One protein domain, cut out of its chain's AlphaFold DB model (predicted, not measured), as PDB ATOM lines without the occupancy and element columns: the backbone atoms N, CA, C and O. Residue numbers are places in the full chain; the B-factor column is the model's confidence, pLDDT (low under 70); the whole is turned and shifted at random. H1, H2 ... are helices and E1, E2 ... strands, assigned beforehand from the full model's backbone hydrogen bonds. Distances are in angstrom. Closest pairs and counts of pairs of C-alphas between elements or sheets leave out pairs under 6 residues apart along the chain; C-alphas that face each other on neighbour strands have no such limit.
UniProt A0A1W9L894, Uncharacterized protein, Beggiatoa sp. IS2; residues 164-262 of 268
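AT A GLANCE: This is residues 164 to 262 of the 268 residues of an uncharacterized protein of Beggiatoa sp. IS2 (UniProt A0A1W9L894). A strongly twisted wall of four strands, E1, E4, E5 and E6, has H2 packed over one face, and H1 packs beside H2. The small hairpin of E2 and E3 sits at one end of this sheet, and loops around residues 187 and 256 lie past it along the longest axis. The printed part has 99 residues, with two named helices and six named strands in the order E1 H1 E2 E3 H2 E4 E5 E6; the class is mixed, and the sheet, E1 E4 E5 E6, is antiparallel. It is compact, with a radius of gyration of the C-alphas of 13.5 A, and flat, spanning 41 by 28 by 16 A.

HOW THE PARTS SIT: Start at edge strand E1, residues 164 to 169, antiparallel to E4, residues 222 to 227; N 168 and O 223, 2.9 A apart, are within hydrogen-bond range. E4, E5, residues 234 to 238, and E6, residues 245 to 249, form a meander of two hairpins, each strand the antiparallel neighbour of the one before; see N 226 and O 235, 2.9 A, and N 236 and O 247, 2.9 A. H1, residues 170 to 184, only grazes the sheet with residues 170 to 174. H2, residues 206 to 216, is over E5 at a height over the sheet of 8.8 A, along the strands. H1 and H2 touch, closest at the C-alphas of Ala 174 and Met 213, 5.1 A, with a shallow tilt of 28 degrees, opposite ways. In the antiparallel hairpin of E2, residues 196 to 199, and E3, residues 202 to 205, find N 197 and O 204 at 2.8 A. Every O i to N i+4 pair is within hydrogen-bond range in H2, and 10 of 11 in H1.

IN THESE COORDINATES: Find C-alpha 164 at (-24.859, 2.863, -38.580), where E1 begins. H1 runs 21.8 A from C-alpha 170 at (-12.098, -2.372, -47.338), H2 14.8 A and E4 16.6 A. E6 ends at C-alpha 249, (-10.943, 6.391, -34.851).

THE WHOLE: The C-alphas farthest apart, of Pro 187 and Lys 243, are 42.0 A apart. The printed part has no cut; the link from H1 to E2 is long, 11 residues. Residues 250 to 262 hold no named element. Look for pLDDT under 70 in residues 183 to 194 and 255 to 262.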
ATOM      1  N   PHE A 164     -25.307   3.600 -37.406       91.12
ATOM      2  CA  PHE A 164     -24.859   2.863 -38.580       91.12
ATOM      3  C   PHE A 164     -24.729   3.783 -39.795       91.12
ATOM      4  O   PHE A 164     -25.710   4.367 -40.243       91.12
ATOM      5  N   ILE A 165     -23.527   3.841 -40.370       93.31
ATOM      6  CA  ILE A 165     -23.246   4.647 -41.563       93.31
ATOM      7  C   ILE A 165     -23.321   3.798 -42.830       93.31
ATOM      8  O   ILE A 165     -23.928   4.204 -43.818       93.31
ATOM      9  N   GLY A 166     -22.706   2.611 -42.825       93.56
ATOM     10  CA  GLY A 166     -22.707   1.763 -44.012       93.56
ATOM     11  C   GLY A 166     -21.767   0.565 -43.964       93.56
ATOM     12  O   GLY A 166     -21.014   0.359 -43.007       93.56
ATOM     13  N   ILE A 167     -21.819  -0.218 -45.044       96.44
ATOM     14  CA  ILE A 167     -20.886  -1.310 -45.335       96.44
ATOM     15  C   ILE A 167     -20.018  -0.897 -46.518       96.44
ATOM     16  O   ILE A 167     -20.542  -0.505 -47.559       96.44
ATOM     17  N   TYR A 168     -18.705  -1.029 -46.368       95.94
ATOM     18  CA  TYR A 168     -17.729  -0.592 -47.360       95.94
ATOM     19  C   TYR A 168     -16.781  -1.730 -47.717       95.94
ATOM     20  O   TYR A 168     -16.361  -2.483 -46.838       95.94
ATOM     21  N   ASN A 169     -16.408  -1.834 -48.993       96.50
ATOM     22  CA  ASN A 169     -15.295  -2.683 -49.403       96.50
ATOM     23  C   ASN A 169     -13.996  -2.082 -48.855       96.50
ATOM     24  O   ASN A 169     -13.660  -0.929 -49.131       96.50
ATOM     25  N   THR A 170     -13.260  -2.867 -48.075       94.00
ATOM     26  CA  THR A 170     -12.098  -2.372 -47.338       94.00
ATOM     27  C   THR A 170     -10.966  -1.925 -48.261       94.00
ATOM     28  O   THR A 170     -10.269  -0.963 -47.947       94.00
ATOM     29  N   ARG A 171     -10.760  -2.609 -49.397       93.06
ATOM     30  CA  ARG A 171      -9.677  -2.277 -50.338       93.06
ATOM     31  C   ARG A 171      -9.990  -1.005 -51.109       93.06
ATOM     32  O   ARG A 171      -9.161  -0.106 -51.122       93.06
ATOM     33  N   GLU A 172     -11.196  -0.918 -51.660       94.00
ATOM     34  CA  GLU A 172     -11.652   0.266 -52.400       94.00
ATOM     35  C   GLU A 172     -11.617   1.513 -51.506       94.00
ATOM     36  O   GLU A 172     -11.124   2.562 -51.911       94.00
ATOM     37  N   LEU A 173     -12.056   1.385 -50.246       93.12
ATOM     38  CA  LEU A 173     -11.986   2.484 -49.286       93.12
ATOM     39  C   LEU A 173     -10.535   2.846 -48.928       93.12
ATOM     40  O   LEU A 173     -10.206   4.027 -48.851       93.12
ATOM     41  N   ALA A 174      -9.649   1.863 -48.730       90.88
ATOM     42  CA  ALA A 174      -8.231   2.124 -48.468       90.88
ATOM     43  C   ALA A 174      -7.546   2.862 -49.631       90.88
ATOM     44  O   ALA A 174      -6.735   3.757 -49.389       90.88
ATOM     45  N   GLU A 175      -7.864   2.485 -50.870       90.19
ATOM     46  CA  GLU A 175      -7.347   3.107 -52.092       90.19
ATOM     47  C   GLU A 175      -7.836   4.551 -52.218       90.19
ATOM     48  O   GLU A 175      -7.011   5.453 -52.354       90.19
ATOM     49  N   LEU A 176      -9.140   4.787 -52.046       89.25
ATOM     50  CA  LEU A 176      -9.727   6.128 -52.059       89.25
ATOM     51  C   LEU A 176      -9.073   7.052 -51.020       89.25
ATOM     52  O   LEU A 176      -8.695   8.180 -51.330       89.25
ATOM     53  N   LEU A 177      -8.892   6.570 -49.788       89.12
ATOM     54  CA  LEU A 177      -8.251   7.339 -48.718       89.12
ATOM     55  C   LEU A 177      -6.778   7.656 -49.032       89.12
ATOM     56  O   LEU A 177      -6.301   8.750 -48.721       89.12
ATOM     57  N   ASP A 178      -6.055   6.723 -49.658       84.50
ATOM     58  CA  ASP A 178      -4.664   6.920 -50.079       84.50
ATOM     59  C   ASP A 178      -4.550   7.934 -51.227       84.50
ATOM     60  O   ASP A 178      -3.642   8.769 -51.226       84.50
ATOM     61  N   GLU A 179      -5.482   7.906 -52.182       84.56
ATOM     62  CA  GLU A 179      -5.588   8.898 -53.254       84.56
ATOM     63  C   GLU A 179      -5.888  10.293 -52.704       84.56
ATOM     64  O   GLU A 179      -5.164  11.237 -53.028       84.56
ATOM     65  N   CYS A 180      -6.865  10.422 -51.800       79.81
ATOM     66  CA  CYS A 180      -7.142  11.682 -51.113       79.81
ATOM     67  C   CYS A 180      -5.888  12.206 -50.400       79.81
ATOM     68  O   CYS A 180      -5.504  13.359 -50.579       79.81
ATOM     69  N   HIS A 181      -5.185  11.359 -49.647       72.56
ATOM     70  CA  HIS A 181      -3.982  11.775 -48.926       72.56
ATOM     71  C   HIS A 181      -2.845  12.249 -49.856       72.56
ATOM     72  O   HIS A 181      -2.104  13.170 -49.505       72.56
ATOM     73  N   LYS A 182      -2.699  11.671 -51.057       73.06
ATOM     74  CA  LYS A 182      -1.681  12.097 -52.039       73.06
ATOM     75  C   LYS A 182      -1.915  13.509 -52.570       73.06
ATOM     76  O   LYS A 182      -0.935  14.205 -52.822       73.06
ATOM     77  N   ILE A 183      -3.171  13.946 -52.693       69.06
ATOM     78  CA  ILE A 183      -3.516  15.304 -53.149       69.06
ATOM     79  C   ILE A 183      -2.942  16.363 -52.189       69.06
ATOM     80  O   ILE A 183      -2.435  17.391 -52.632       69.06
ATOM     81  N   VAL A 184      -2.919  16.074 -50.884       60.84
ATOM     82  CA  VAL A 184      -2.388  16.971 -49.835       60.84
ATOM     83  C   VAL A 184      -0.872  17.114 -49.893       60.84
ATOM     84  O   VAL A 184      -0.339  18.172 -49.587       60.84
ATOM     85  N   LYS A 185      -0.161  16.065 -50.320       52.72
ATOM     86  CA  LYS A 185       1.308  16.077 -50.449       52.72
ATOM     87  C   LYS A 185       1.818  16.835 -51.683       52.72
ATOM     88  O   LYS A 185       3.024  16.832 -51.930       52.72
ATOM     89  N   GLY A 186       0.924  17.460 -52.457       48.53
ATOM     90  CA  GLY A 186       1.275  18.443 -53.484       48.53
ATOM     91  C   GLY A 186       1.931  19.705 -52.893       48.53
ATOM     92  O   GLY A 186       2.180  19.767 -51.695       48.53
ATOM     93  N   PRO A 187       2.222  20.742 -53.699       43.56
ATOM     94  CA  PRO A 187       2.956  21.944 -53.268       43.56
ATOM     95  C   PRO A 187       2.188  22.852 -52.283       43.56
ATOM     96  O   PRO A 187       2.598  23.986 -52.053       43.56
ATOM     97  N   ILE A 188       1.077  22.371 -51.721       44.50
ATOM     98  CA  ILE A 188       0.273  23.070 -50.723       44.50
ATOM     99  C   ILE A 188       1.039  23.028 -49.394       44.50
ATOM    100  O   ILE A 188       1.696  22.041 -49.065       44.50
ATOM    101  N   GLU A 189       1.034  24.151 -48.681       41.31
ATOM    102  CA  GLU A 189       1.843  24.401 -47.491       41.31
ATOM    103  C   GLU A 189       1.819  23.248 -46.474       41.31
ATOM    104  O   GLU A 189       0.798  22.613 -46.217       41.31
ATOM    105  N   LYS A 190       2.982  23.016 -45.850       43.66
ATOM    106  CA  LYS A 190       3.287  21.965 -44.856       43.66
ATOM    107  C   LYS A 190       2.372  21.932 -43.611       43.66
ATOM    108  O   LYS A 190       2.640  21.135 -42.714       43.66
ATOM    109  N   SER A 191       1.368  22.800 -43.519       42.44
ATOM    110  CA  SER A 191       0.449  22.964 -42.387       42.44
ATOM    111  C   SER A 191      -0.790  22.063 -42.455       42.44
ATOM    112  O   SER A 191      -1.366  21.769 -41.411       42.44
ATOM    113  N   VAL A 192      -1.189  21.566 -43.634       46.69
ATOM    114  CA  VAL A 192      -2.346  20.660 -43.753       46.69
ATOM    115  C   VAL A 192      -1.883  19.214 -43.596       46.69
ATOM    116  O   VAL A 192      -1.403  18.581 -44.534       46.69
ATOM    117  N   HIS A 193      -2.001  18.672 -42.384       54.00
ATOM    118  CA  HIS A 193      -1.508  17.327 -42.074       54.00
ATOM    119  C   HIS A 193      -2.384  16.194 -42.652       54.00
ATOM    120  O   HIS A 193      -1.885  15.091 -42.839       54.00
ATOM    121  N   SER A 194      -3.655  16.440 -43.003       65.25
ATOM    122  CA  SER A 194      -4.509  15.462 -43.709       65.25
ATOM    123  C   SER A 194      -5.744  16.123 -44.340       65.25
ATOM    124  O   SER A 194      -6.129  17.197 -43.896       65.25
ATOM    125  N   ILE A 195      -6.392  15.494 -45.335       73.00
ATOM    126  CA  ILE A 195      -7.744  15.893 -45.784       73.00
ATOM    127  C   ILE A 195      -8.774  15.286 -44.822       73.00
ATOM    128  O   ILE A 195      -8.673  14.085 -44.538       73.00
ATOM    129  N   PRO A 196      -9.763  16.051 -44.332       80.88
ATOM    130  CA  PRO A 196     -10.890  15.476 -43.620       80.88
ATOM    131  C   PRO A 196     -11.868  14.826 -44.603       80.88
ATOM    132  O   PRO A 196     -12.167  15.379 -45.659       80.88
ATOM    133  N   MET A 197     -12.407  13.668 -44.239       85.81
ATOM    134  CA  MET A 197     -13.495  13.013 -44.961       85.81
ATOM    135  C   MET A 197     -14.717  12.905 -44.056       85.81
ATOM    136  O   MET A 197     -14.596  12.544 -42.885       85.81
ATOM    137  N   LYS A 198     -15.887  13.236 -44.605       86.69
ATOM    138  CA  LYS A 198     -17.154  13.229 -43.874       86.69
ATOM    139  C   LYS A 198     -17.779  11.832 -43.887       86.69
ATOM    140  O   LYS A 198     -17.934  11.246 -44.957       86.69
ATOM    141  N   PHE A 199     -18.177  11.335 -42.720       86.19
ATOM    142  CA  PHE A 199     -18.984  10.124 -42.546       86.19
ATOM    143  C   PHE A 199     -20.181  10.467 -41.654       86.19
ATOM    144  O   PHE A 199     -20.005  10.790 -40.480       86.19
ATOM    145  N   GLY A 200     -21.391  10.438 -42.219       84.19
ATOM    146  CA  GLY A 200     -22.553  11.051 -41.571       84.19
ATOM    147  C   GLY A 200     -22.343  12.560 -41.424       84.19
ATOM    148  O   GLY A 200     -22.061  13.242 -42.415       84.19
ATOM    149  N   ASP A 201     -22.420  13.062 -40.191       82.56
ATOM    150  CA  ASP A 201     -22.179  14.470 -39.850       82.56
ATOM    151  C   ASP A 201     -20.804  14.768 -39.244       82.56
ATOM    152  O   ASP A 201     -20.506  15.912 -38.913       82.56
ATOM    153  N   VAL A 202     -19.926  13.767 -39.182       85.25
ATOM    154  CA  VAL A 202     -18.636  13.873 -38.496       85.25
ATOM    155  C   VAL A 202     -17.478  13.731 -39.480       85.25
ATOM    156  O   VAL A 202     -17.548  12.970 -40.450       85.25
ATOM    157  N   TYR A 203     -16.401  14.478 -39.242       87.12
ATOM    158  CA  TYR A 203     -15.199  14.463 -40.070       87.12
ATOM    159  C   TYR A 203     -14.088  13.624 -39.444       87.12
ATOM    160  O   TYR A 203     -13.897  13.608 -38.230       87.12
ATOM    161  N   PHE A 204     -13.325  12.942 -40.295       87.19
ATOM    162  CA  PHE A 204     -12.224  12.076 -39.884       87.19
ATOM    163  C   PHE A 204     -10.998  12.275 -40.771       87.19
ATOM    164  O   PHE A 204     -11.111  12.536 -41.969       87.19
ATOM    165  N   SER A 205      -9.807  12.107 -40.195       85.19
ATOM    166  CA  SER A 205      -8.554  12.203 -40.947       85.19
ATOM    167  C   SER A 205      -8.406  11.046 -41.941       85.19
ATOM    168  O   SER A 205      -8.344   9.876 -41.549       85.19
ATOM    169  N   THR A 206      -8.270  11.381 -43.227       85.19
ATOM    170  CA  THR A 206      -8.008  10.402 -44.301       85.19
ATOM    171  C   THR A 206      -6.712   9.628 -44.098       85.19
ATOM    172  O   THR A 206      -6.637   8.450 -44.440       85.19
ATOM    173  N   GLU A 207      -5.698  10.245 -43.488       82.75
ATOM    174  CA  GLU A 207      -4.430   9.579 -43.201       82.75
ATOM    175  C   GLU A 207      -4.602   8.474 -42.154       82.75
ATOM    176  O   GLU A 207      -4.163   7.340 -42.363       82.75
ATOM    177  N   ILE A 208      -5.255   8.797 -41.034       84.19
ATOM    178  CA  ILE A 208      -5.458   7.852 -39.933       84.19
ATOM    179  C   ILE A 208      -6.365   6.712 -40.387       84.19
ATOM    180  O   ILE A 208      -6.015   5.543 -40.210       84.19
ATOM    181  N   LEU A 209      -7.487   7.042 -41.033       88.44
ATOM    182  CA  LEU A 209      -8.385   6.043 -41.601       88.44
ATOM    183  C   LEU A 209      -7.672   5.171 -42.634       88.44
ATOM    184  O   LEU A 209      -7.790   3.951 -42.579       88.44
ATOM    185  N   GLY A 210      -6.877   5.765 -43.528       87.94
ATOM    186  CA  GLY A 210      -6.144   5.033 -44.557       87.94
ATOM    187  C   GLY A 210      -5.153   4.030 -43.966       87.94
ATOM    188  O   GLY A 210      -5.069   2.893 -44.436       87.94
ATOM    189  N   ARG A 211      -4.438   4.400 -42.893       84.62
ATOM    190  CA  ARG A 211      -3.557   3.471 -42.163       84.62
ATOM    191  C   ARG A 211      -4.341   2.292 -41.590       84.62
ATOM    192  O   ARG A 211      -3.929   1.157 -41.802       84.62
ATOM    193  N   ILE A 212      -5.476   2.538 -40.931       89.69
ATOM    194  CA  ILE A 212      -6.326   1.476 -40.364       89.69
ATOM    195  C   ILE A 212      -6.893   0.583 -41.473       89.69
ATOM    196  O   ILE A 212      -6.785  -0.639 -41.385       89.69
ATOM    197  N   MET A 213      -7.429   1.160 -42.553       90.94
ATOM    198  CA  MET A 213      -8.021   0.396 -43.658       90.94
ATOM    199  C   MET A 213      -6.997  -0.496 -44.361       90.94
ATOM    200  O   MET A 213      -7.321  -1.631 -44.703       90.94
ATOM    201  N   LYS A 214      -5.739  -0.057 -44.506       87.19
ATOM    202  CA  LYS A 214      -4.655  -0.899 -45.048       87.19
ATOM    203  C   LYS A 214      -4.401  -2.154 -44.209       87.19
ATOM    204  O   LYS A 214      -4.071  -3.199 -44.773       87.19
ATOM    205  N   VAL A 215      -4.560  -2.064 -42.887       86.88
ATOM    206  CA  VAL A 215      -4.473  -3.229 -41.996       86.88
ATOM    207  C   VAL A 215      -5.711  -4.102 -42.151       86.88
ATOM    208  O   VAL A 215      -5.602  -5.295 -42.430       86.88
ATOM    209  N   VAL A 216      -6.896  -3.503 -42.032       89.69
ATOM    210  CA  VAL A 216      -8.174  -4.224 -42.044       89.69
ATOM    211  C   VAL A 216      -8.435  -4.912 -43.387       89.69
ATOM    212  O   VAL A 216      -9.023  -5.990 -43.413       89.69
ATOM    213  N   ALA A 217      -7.919  -4.381 -44.500       89.31
ATOM    214  CA  ALA A 217      -8.039  -4.984 -45.831       89.31
ATOM    215  C   ALA A 217      -7.348  -6.355 -45.951       89.31
ATOM    216  O   ALA A 217      -7.601  -7.093 -46.909       89.31
ATOM    217  N   ARG A 218      -6.469  -6.697 -44.997       86.00
ATOM    218  CA  ARG A 218      -5.853  -8.026 -44.862       86.00
ATOM    219  C   ARG A 218      -6.710  -8.998 -44.049       86.00
ATOM    220  O   ARG A 218      -6.477 -10.197 -44.125       86.00
ATOM    221  N   LEU A 219      -7.664  -8.484 -43.273       85.69
ATOM    222  CA  LEU A 219      -8.478  -9.244 -42.322       85.69
ATOM    223  C   LEU A 219      -9.887  -9.511 -42.851       85.69
ATOM    224  O   LEU A 219     -10.400 -10.613 -42.693       85.69
ATOM    225  N   GLU A 220     -10.518  -8.508 -43.464       90.06
ATOM    226  CA  GLU A 220     -11.907  -8.568 -43.914       90.06
ATOM    227  C   GLU A 220     -12.087  -7.859 -45.255       90.06
ATOM    228  O   GLU A 220     -11.528  -6.786 -45.508       90.06
ATOM    229  N   LYS A 221     -12.914  -8.458 -46.120       93.56
ATOM    230  CA  LYS A 221     -13.233  -7.893 -47.438       93.56
ATOM    231  C   LYS A 221     -14.112  -6.653 -47.321       93.56
ATOM    232  O   LYS A 221     -13.918  -5.710 -48.084       93.56
ATOM    233  N   ASN A 222     -15.066  -6.675 -46.393       95.75
ATOM    234  CA  ASN A 222     -15.939  -5.543 -46.135       95.75
ATOM    235  C   ASN A 222     -15.971  -5.216 -44.645       95.75
ATOM    236  O   ASN A 222     -15.893  -6.103 -43.787       95.75
ATOM    237  N   VAL A 223     -16.147  -3.935 -44.353       96.31
ATOM    238  CA  VAL A 223     -16.263  -3.401 -43.001       96.31
ATOM    239  C   VAL A 223     -17.611  -2.745 -42.797       96.31
ATOM    240  O   VAL A 223     -18.186  -2.188 -43.729       96.31
ATOM    241  N   ILE A 224     -18.098  -2.794 -41.565       95.56
ATOM    242  CA  ILE A 224     -19.208  -1.975 -41.095       95.56
ATOM    243  C   ILE A 224     -18.611  -0.750 -40.414       95.56
ATOM    244  O   ILE A 224     -17.779  -0.902 -39.517       95.56
ATOM    245  N   ILE A 225     -19.060   0.438 -40.814       94.88
ATOM    246  CA  ILE A 225     -18.701   1.707 -40.180       94.88
ATOM    247  C   ILE A 225     -19.908   2.232 -39.406       94.88
ATOM    248  O   ILE A 225     -21.023   2.293 -39.931       94.88
ATOM    249  N   ARG A 226     -19.663   2.615 -38.154       92.56
ATOM    250  CA  ARG A 226     -20.609   3.317 -37.290       92.56
ATOM    251  C   ARG A 226     -19.961   4.581 -36.740       92.56
ATOM    252  O   ARG A 226     -18.777   4.546 -36.417       92.56
ATOM    253  N   CYS A 227     -20.715   5.662 -36.603       89.06
ATOM    254  CA  CYS A 227     -20.221   6.926 -36.061       89.06
ATOM    255  C   CYS A 227     -21.168   7.443 -34.984       89.06
ATOM    256  O   CYS A 227     -22.382   7.373 -35.135       89.06
ATOM    257  N   ASP A 228     -20.617   7.985 -33.906       83.06
ATOM    258  CA  ASP A 228     -21.410   8.764 -32.961       83.06
ATOM    259  C   ASP A 228     -21.656  10.169 -33.552       83.06
ATOM    260  O   ASP A 228     -20.685  10.873 -33.852       83.06
ATOM    261  N   PRO A 229     -22.921  10.587 -33.748       75.00
ATOM    262  CA  PRO A 229     -23.254  11.855 -34.396       75.00
ATOM    263  C   PRO A 229     -22.848  13.094 -33.581       75.00
ATOM    264  O   PRO A 229     -22.793  14.190 -34.134       75.00
ATOM    265  N   LEU A 230     -22.530  12.957 -32.289       76.69
ATOM    266  CA  LEU A 230     -22.164  14.071 -31.404       76.69
ATOM    267  C   LEU A 230     -20.655  14.375 -31.414       76.69
ATOM    268  O   LEU A 230     -20.064  14.622 -30.364       76.69
ATOM    269  N   GLU A 231     -20.024  14.336 -32.592       75.06
ATOM    270  CA  GLU A 231     -18.557  14.386 -32.739       75.06
ATOM    271  C   GLU A 231     -17.843  13.301 -31.914       75.06
ATOM    272  O   GLU A 231     -16.765  13.524 -31.354       75.06
ATOM    273  N   GLY A 232     -18.451  12.122 -31.799       78.50
ATOM    274  CA  GLY A 232     -17.833  10.998 -31.111       78.50
ATOM    275  C   GLY A 232     -17.020  10.101 -32.058       78.50
ATOM    276  O   GLY A 232     -16.913  10.352 -33.262       78.50
ATOM    277  N   PRO A 233     -16.390   9.051 -31.513       86.62
ATOM    278  CA  PRO A 233     -15.518   8.176 -32.281       86.62
ATOM    279  C   PRO A 233     -16.252   7.375 -33.364       86.62
ATOM    280  O   PRO A 233     -17.404   6.968 -33.206       86.62
ATOM    281  N   MET A 234     -15.533   7.082 -34.447       91.19
ATOM    282  CA  MET A 234     -15.929   6.089 -35.440       91.19
ATOM    283  C   MET A 234     -15.539   4.696 -34.963       91.19
ATOM    284  O   MET A 234     -14.394   4.466 -34.575       91.19
ATOM    285  N   ILE A 235     -16.466   3.750 -35.089       92.56
ATOM    286  CA  ILE A 235     -16.249   2.331 -34.833       92.56
ATOM    287  C   ILE A 235     -16.318   1.541 -36.129       92.56
ATOM    288  O   ILE A 235     -17.278   1.641 -36.894       92.56
ATOM    289  N   ILE A 236     -15.291   0.723 -36.350       93.94
ATOM    290  CA  ILE A 236     -15.146  -0.100 -37.545       93.94
ATOM    291  C   ILE A 236     -14.998  -1.560 -37.136       93.94
ATOM    292  O   ILE A 236     -14.116  -1.905 -36.350       93.94
ATOM    293  N   THR A 237     -15.845  -2.421 -37.693       94.62
ATOM    294  CA  THR A 237     -15.844  -3.871 -37.438       94.62
ATOM    295  C   THR A 237     -15.938  -4.650 -38.746       94.62
ATOM    296  O   THR A 237     -16.368  -4.110 -39.766       94.62
ATOM    297  N   GLY A 238     -15.599  -5.939 -38.736       93.12
ATOM    298  CA  GLY A 238     -15.816  -6.814 -39.894       93.12
ATOM    299  C   GLY A 238     -17.301  -6.964 -40.240       93.12
ATOM    300  O   GLY A 238     -18.144  -6.969 -39.342       93.12
ATOM    301  N   SER A 239     -17.639  -7.101 -41.527       92.62
ATOM    302  CA  SER A 239     -19.024  -7.387 -41.934       92.62
ATOM    303  C   SER A 239     -19.419  -8.846 -41.696       92.62
ATOM    304  O   SER A 239     -20.559  -9.119 -41.338       92.62
ATOM    305  N   ASN A 240     -18.487  -9.781 -41.916       88.50
ATOM    306  CA  ASN A 240     -18.739 -11.219 -41.796       88.50
ATOM    307  C   ASN A 240     -18.538 -11.695 -40.361       88.50
ATOM    308  O   ASN A 240     -19.355 -12.445 -39.831       88.50
ATOM    309  N   ASN A 241     -17.462 -11.231 -39.720       87.44
ATOM    310  CA  ASN A 241     -17.204 -11.479 -38.313       87.44
ATOM    311  C   ASN A 241     -16.969 -10.158 -37.558       87.44
ATOM    312  O   ASN A 241     -15.822  -9.737 -37.380       87.44
ATOM    313  N   PRO A 242     -18.040  -9.516 -37.051       84.81
ATOM    314  CA  PRO A 242     -17.934  -8.257 -36.312       84.81
ATOM    315  C   PRO A 242     -17.101  -8.343 -35.027       84.81
ATOM    316  O   PRO A 242     -16.704  -7.314 -34.495       84.81
ATOM    317  N   LYS A 243     -16.837  -9.556 -34.522       85.31
ATOM    318  CA  LYS A 243     -16.032  -9.797 -33.317       85.31
ATOM    319  C   LYS A 243     -14.560 -10.076 -33.618       85.31
ATOM    320  O   LYS A 243     -13.794 -10.266 -32.683       85.31
ATOM    321  N   HIS A 244     -14.160 -10.166 -34.889       87.44
ATOM    322  CA  HIS A 244     -12.779 -10.495 -35.253       87.44
ATOM    323  C   HIS A 244     -11.814  -9.353 -34.925       87.44
ATOM    324  O   HIS A 244     -10.704  -9.587 -34.456       87.44
ATOM    325  N   PHE A 245     -12.244  -8.114 -35.137       91.62
ATOM    326  CA  PHE A 245     -11.485  -6.931 -34.771       91.62
ATOM    327  C   PHE A 245     -12.440  -5.777 -34.470       91.62
ATOM    328  O   PHE A 245     -13.581  -5.758 -34.941       91.62
ATOM    329  N   ILE A 246     -11.926  -4.789 -33.751       91.69
ATOM    330  CA  ILE A 246     -12.554  -3.488 -33.577       91.69
ATOM    331  C   ILE A 246     -11.515  -2.397 -33.816       91.69
ATOM    332  O   ILE A 246     -10.410  -2.439 -33.272       91.69
ATOM    333  N   ALA A 247     -11.863  -1.419 -34.646       91.94
ATOM    334  CA  ALA A 247     -11.115  -0.180 -34.761       91.94
ATOM    335  C   ALA A 247     -11.945   0.971 -34.199       91.94
ATOM    336  O   ALA A 247     -13.142   1.059 -34.464       91.94
ATOM    337  N   ASN A 248     -11.292   1.851 -33.454       90.62
ATOM    338  CA  ASN A 248     -11.821   3.129 -33.019       90.62
ATOM    339  C   ASN A 248     -10.970   4.238 -33.648       90.62
ATOM    340  O   ASN A 248      -9.743   4.194 -33.559       90.62
ATOM    341  N   VAL A 249     -11.607   5.215 -34.286       89.56
ATOM    342  CA  VAL A 249     -10.943   6.391 -34.851       89.56
ATOM    343  C   VAL A 249     -11.595   7.654 -34.304       89.56
ATOM    344  O   VAL A 249     -12.800   7.852 -34.442       89.56
ATOM    345  N   MET A 250     -10.786   8.518 -33.698       87.12
ATOM    346  CA  MET A 250     -11.232   9.805 -33.184       87.12
ATOM    347  C   MET A 250     -11.574  10.748 -34.344       87.12
ATOM    348  O   MET A 250     -10.858  10.765 -35.354       87.12
ATOM    349  N   PRO A 251     -12.634  11.552 -34.208       87.06
ATOM    350  CA  PRO A 251     -12.983  12.539 -35.212       87.06
ATOM    351  C   PRO A 251     -12.006  13.712 -35.199       87.06
ATOM    352  O   PRO A 251     -11.317  13.975 -34.211       87.06
ATOM    353  N   CYS A 252     -11.962  14.435 -36.313       81.25
ATOM    354  CA  CYS A 252     -11.340  15.746 -36.388       81.25
ATOM    355  C   CYS A 252     -12.418  16.825 -36.495       81.25
ATOM    356  O   CYS A 252     -13.475  16.632 -37.093       81.25
ATOM    357  N   ARG A 253     -12.126  17.980 -35.908       76.00
ATOM    358  CA  ARG A 253     -12.887  19.204 -36.121       76.00
ATOM    359  C   ARG A 253     -12.323  19.933 -37.318       76.00
ATOM    360  O   ARG A 253     -11.156  19.761 -37.652       76.00
ATOM    361  N   ILE A 254     -13.159  20.744 -37.937       71.75
ATOM    362  CA  ILE A 254     -12.772  21.618 -39.032       71.75
ATOM    363  C   ILE A 254     -12.861  23.047 -38.501       71.75
ATOM    364  O   ILE A 254     -13.863  23.397 -37.881       71.75
ATOM    365  N   ASP A 255     -11.794  23.829 -38.652       68.31
ATOM    366  CA  ASP A 255     -11.825  25.253 -38.313       68.31
ATOM    367  C   ASP A 255     -12.502  26.087 -39.414       68.31
ATOM    368  O   ASP A 255     -12.906  25.573 -40.459       68.31
ATOM    369  N   ASP A 256     -12.636  27.391 -39.176       69.19
ATOM    370  CA  ASP A 256     -13.279  28.318 -40.115       69.19
ATOM    371  C   ASP A 256     -12.540  28.403 -41.471       69.19
ATOM    372  O   ASP A 256     -13.131  28.803 -42.477       69.19
ATOM    373  N   GLU A 257     -11.273  27.977 -41.523       63.50
ATOM    374  CA  GLU A 257     -10.420  27.930 -42.718       63.50
ATOM    375  C   GLU A 257     -10.436  26.548 -43.409       63.50
ATOM    376  O   GLU A 257      -9.707  26.302 -44.370       63.50
ATOM    377  N   GLN A 258     -11.329  25.654 -42.978       63.91
ATOM    378  CA  GLN A 258     -11.465  24.275 -43.454       63.91
ATOM    379  C   GLN A 258     -10.274  23.356 -43.143       63.91
ATOM    380  O   GLN A 258     -10.122  22.289 -43.751       63.91
ATOM    381  N   HIS A 259      -9.441  23.711 -42.169       62.72
ATOM    382  CA  HIS A 259      -8.337  22.871 -41.739       62.72
ATOM    383  C   HIS A 259      -8.797  21.870 -40.678       62.72
ATOM    384  O   HIS A 259      -9.403  22.246 -39.669       62.72
ATOM    385  N   PRO A 260      -8.520  20.566 -40.869       62.34
ATOM    386  CA  PRO A 260      -8.824  19.590 -39.848       62.34
ATOM    387  C   PRO A 260      -7.826  19.686 -38.699       62.34
ATOM    388  O   PRO A 260      -6.615  19.578 -38.897       62.34
ATOM    389  N   TYR A 261      -8.341  19.775 -37.483       64.94
ATOM    390  CA  TYR A 261      -7.565  19.657 -36.263       64.94
ATOM    391  C   TYR A 261      -8.221  18.642 -35.332       64.94
ATOM    392  O   TYR A 261      -9.443  18.514 -35.248       64.94
ATOM    393  N   PHE A 262      -7.404  17.886 -34.608       61.59
ATOM    394  CA  PHE A 262      -7.918  17.133 -33.475       61.59
ATOM    395  C   PHE A 262      -8.117  18.127 -32.344       61.59
ATOM    396  O   PHE A 262      -7.191  18.875 -32.019       61.59
TER     397      PHE A 262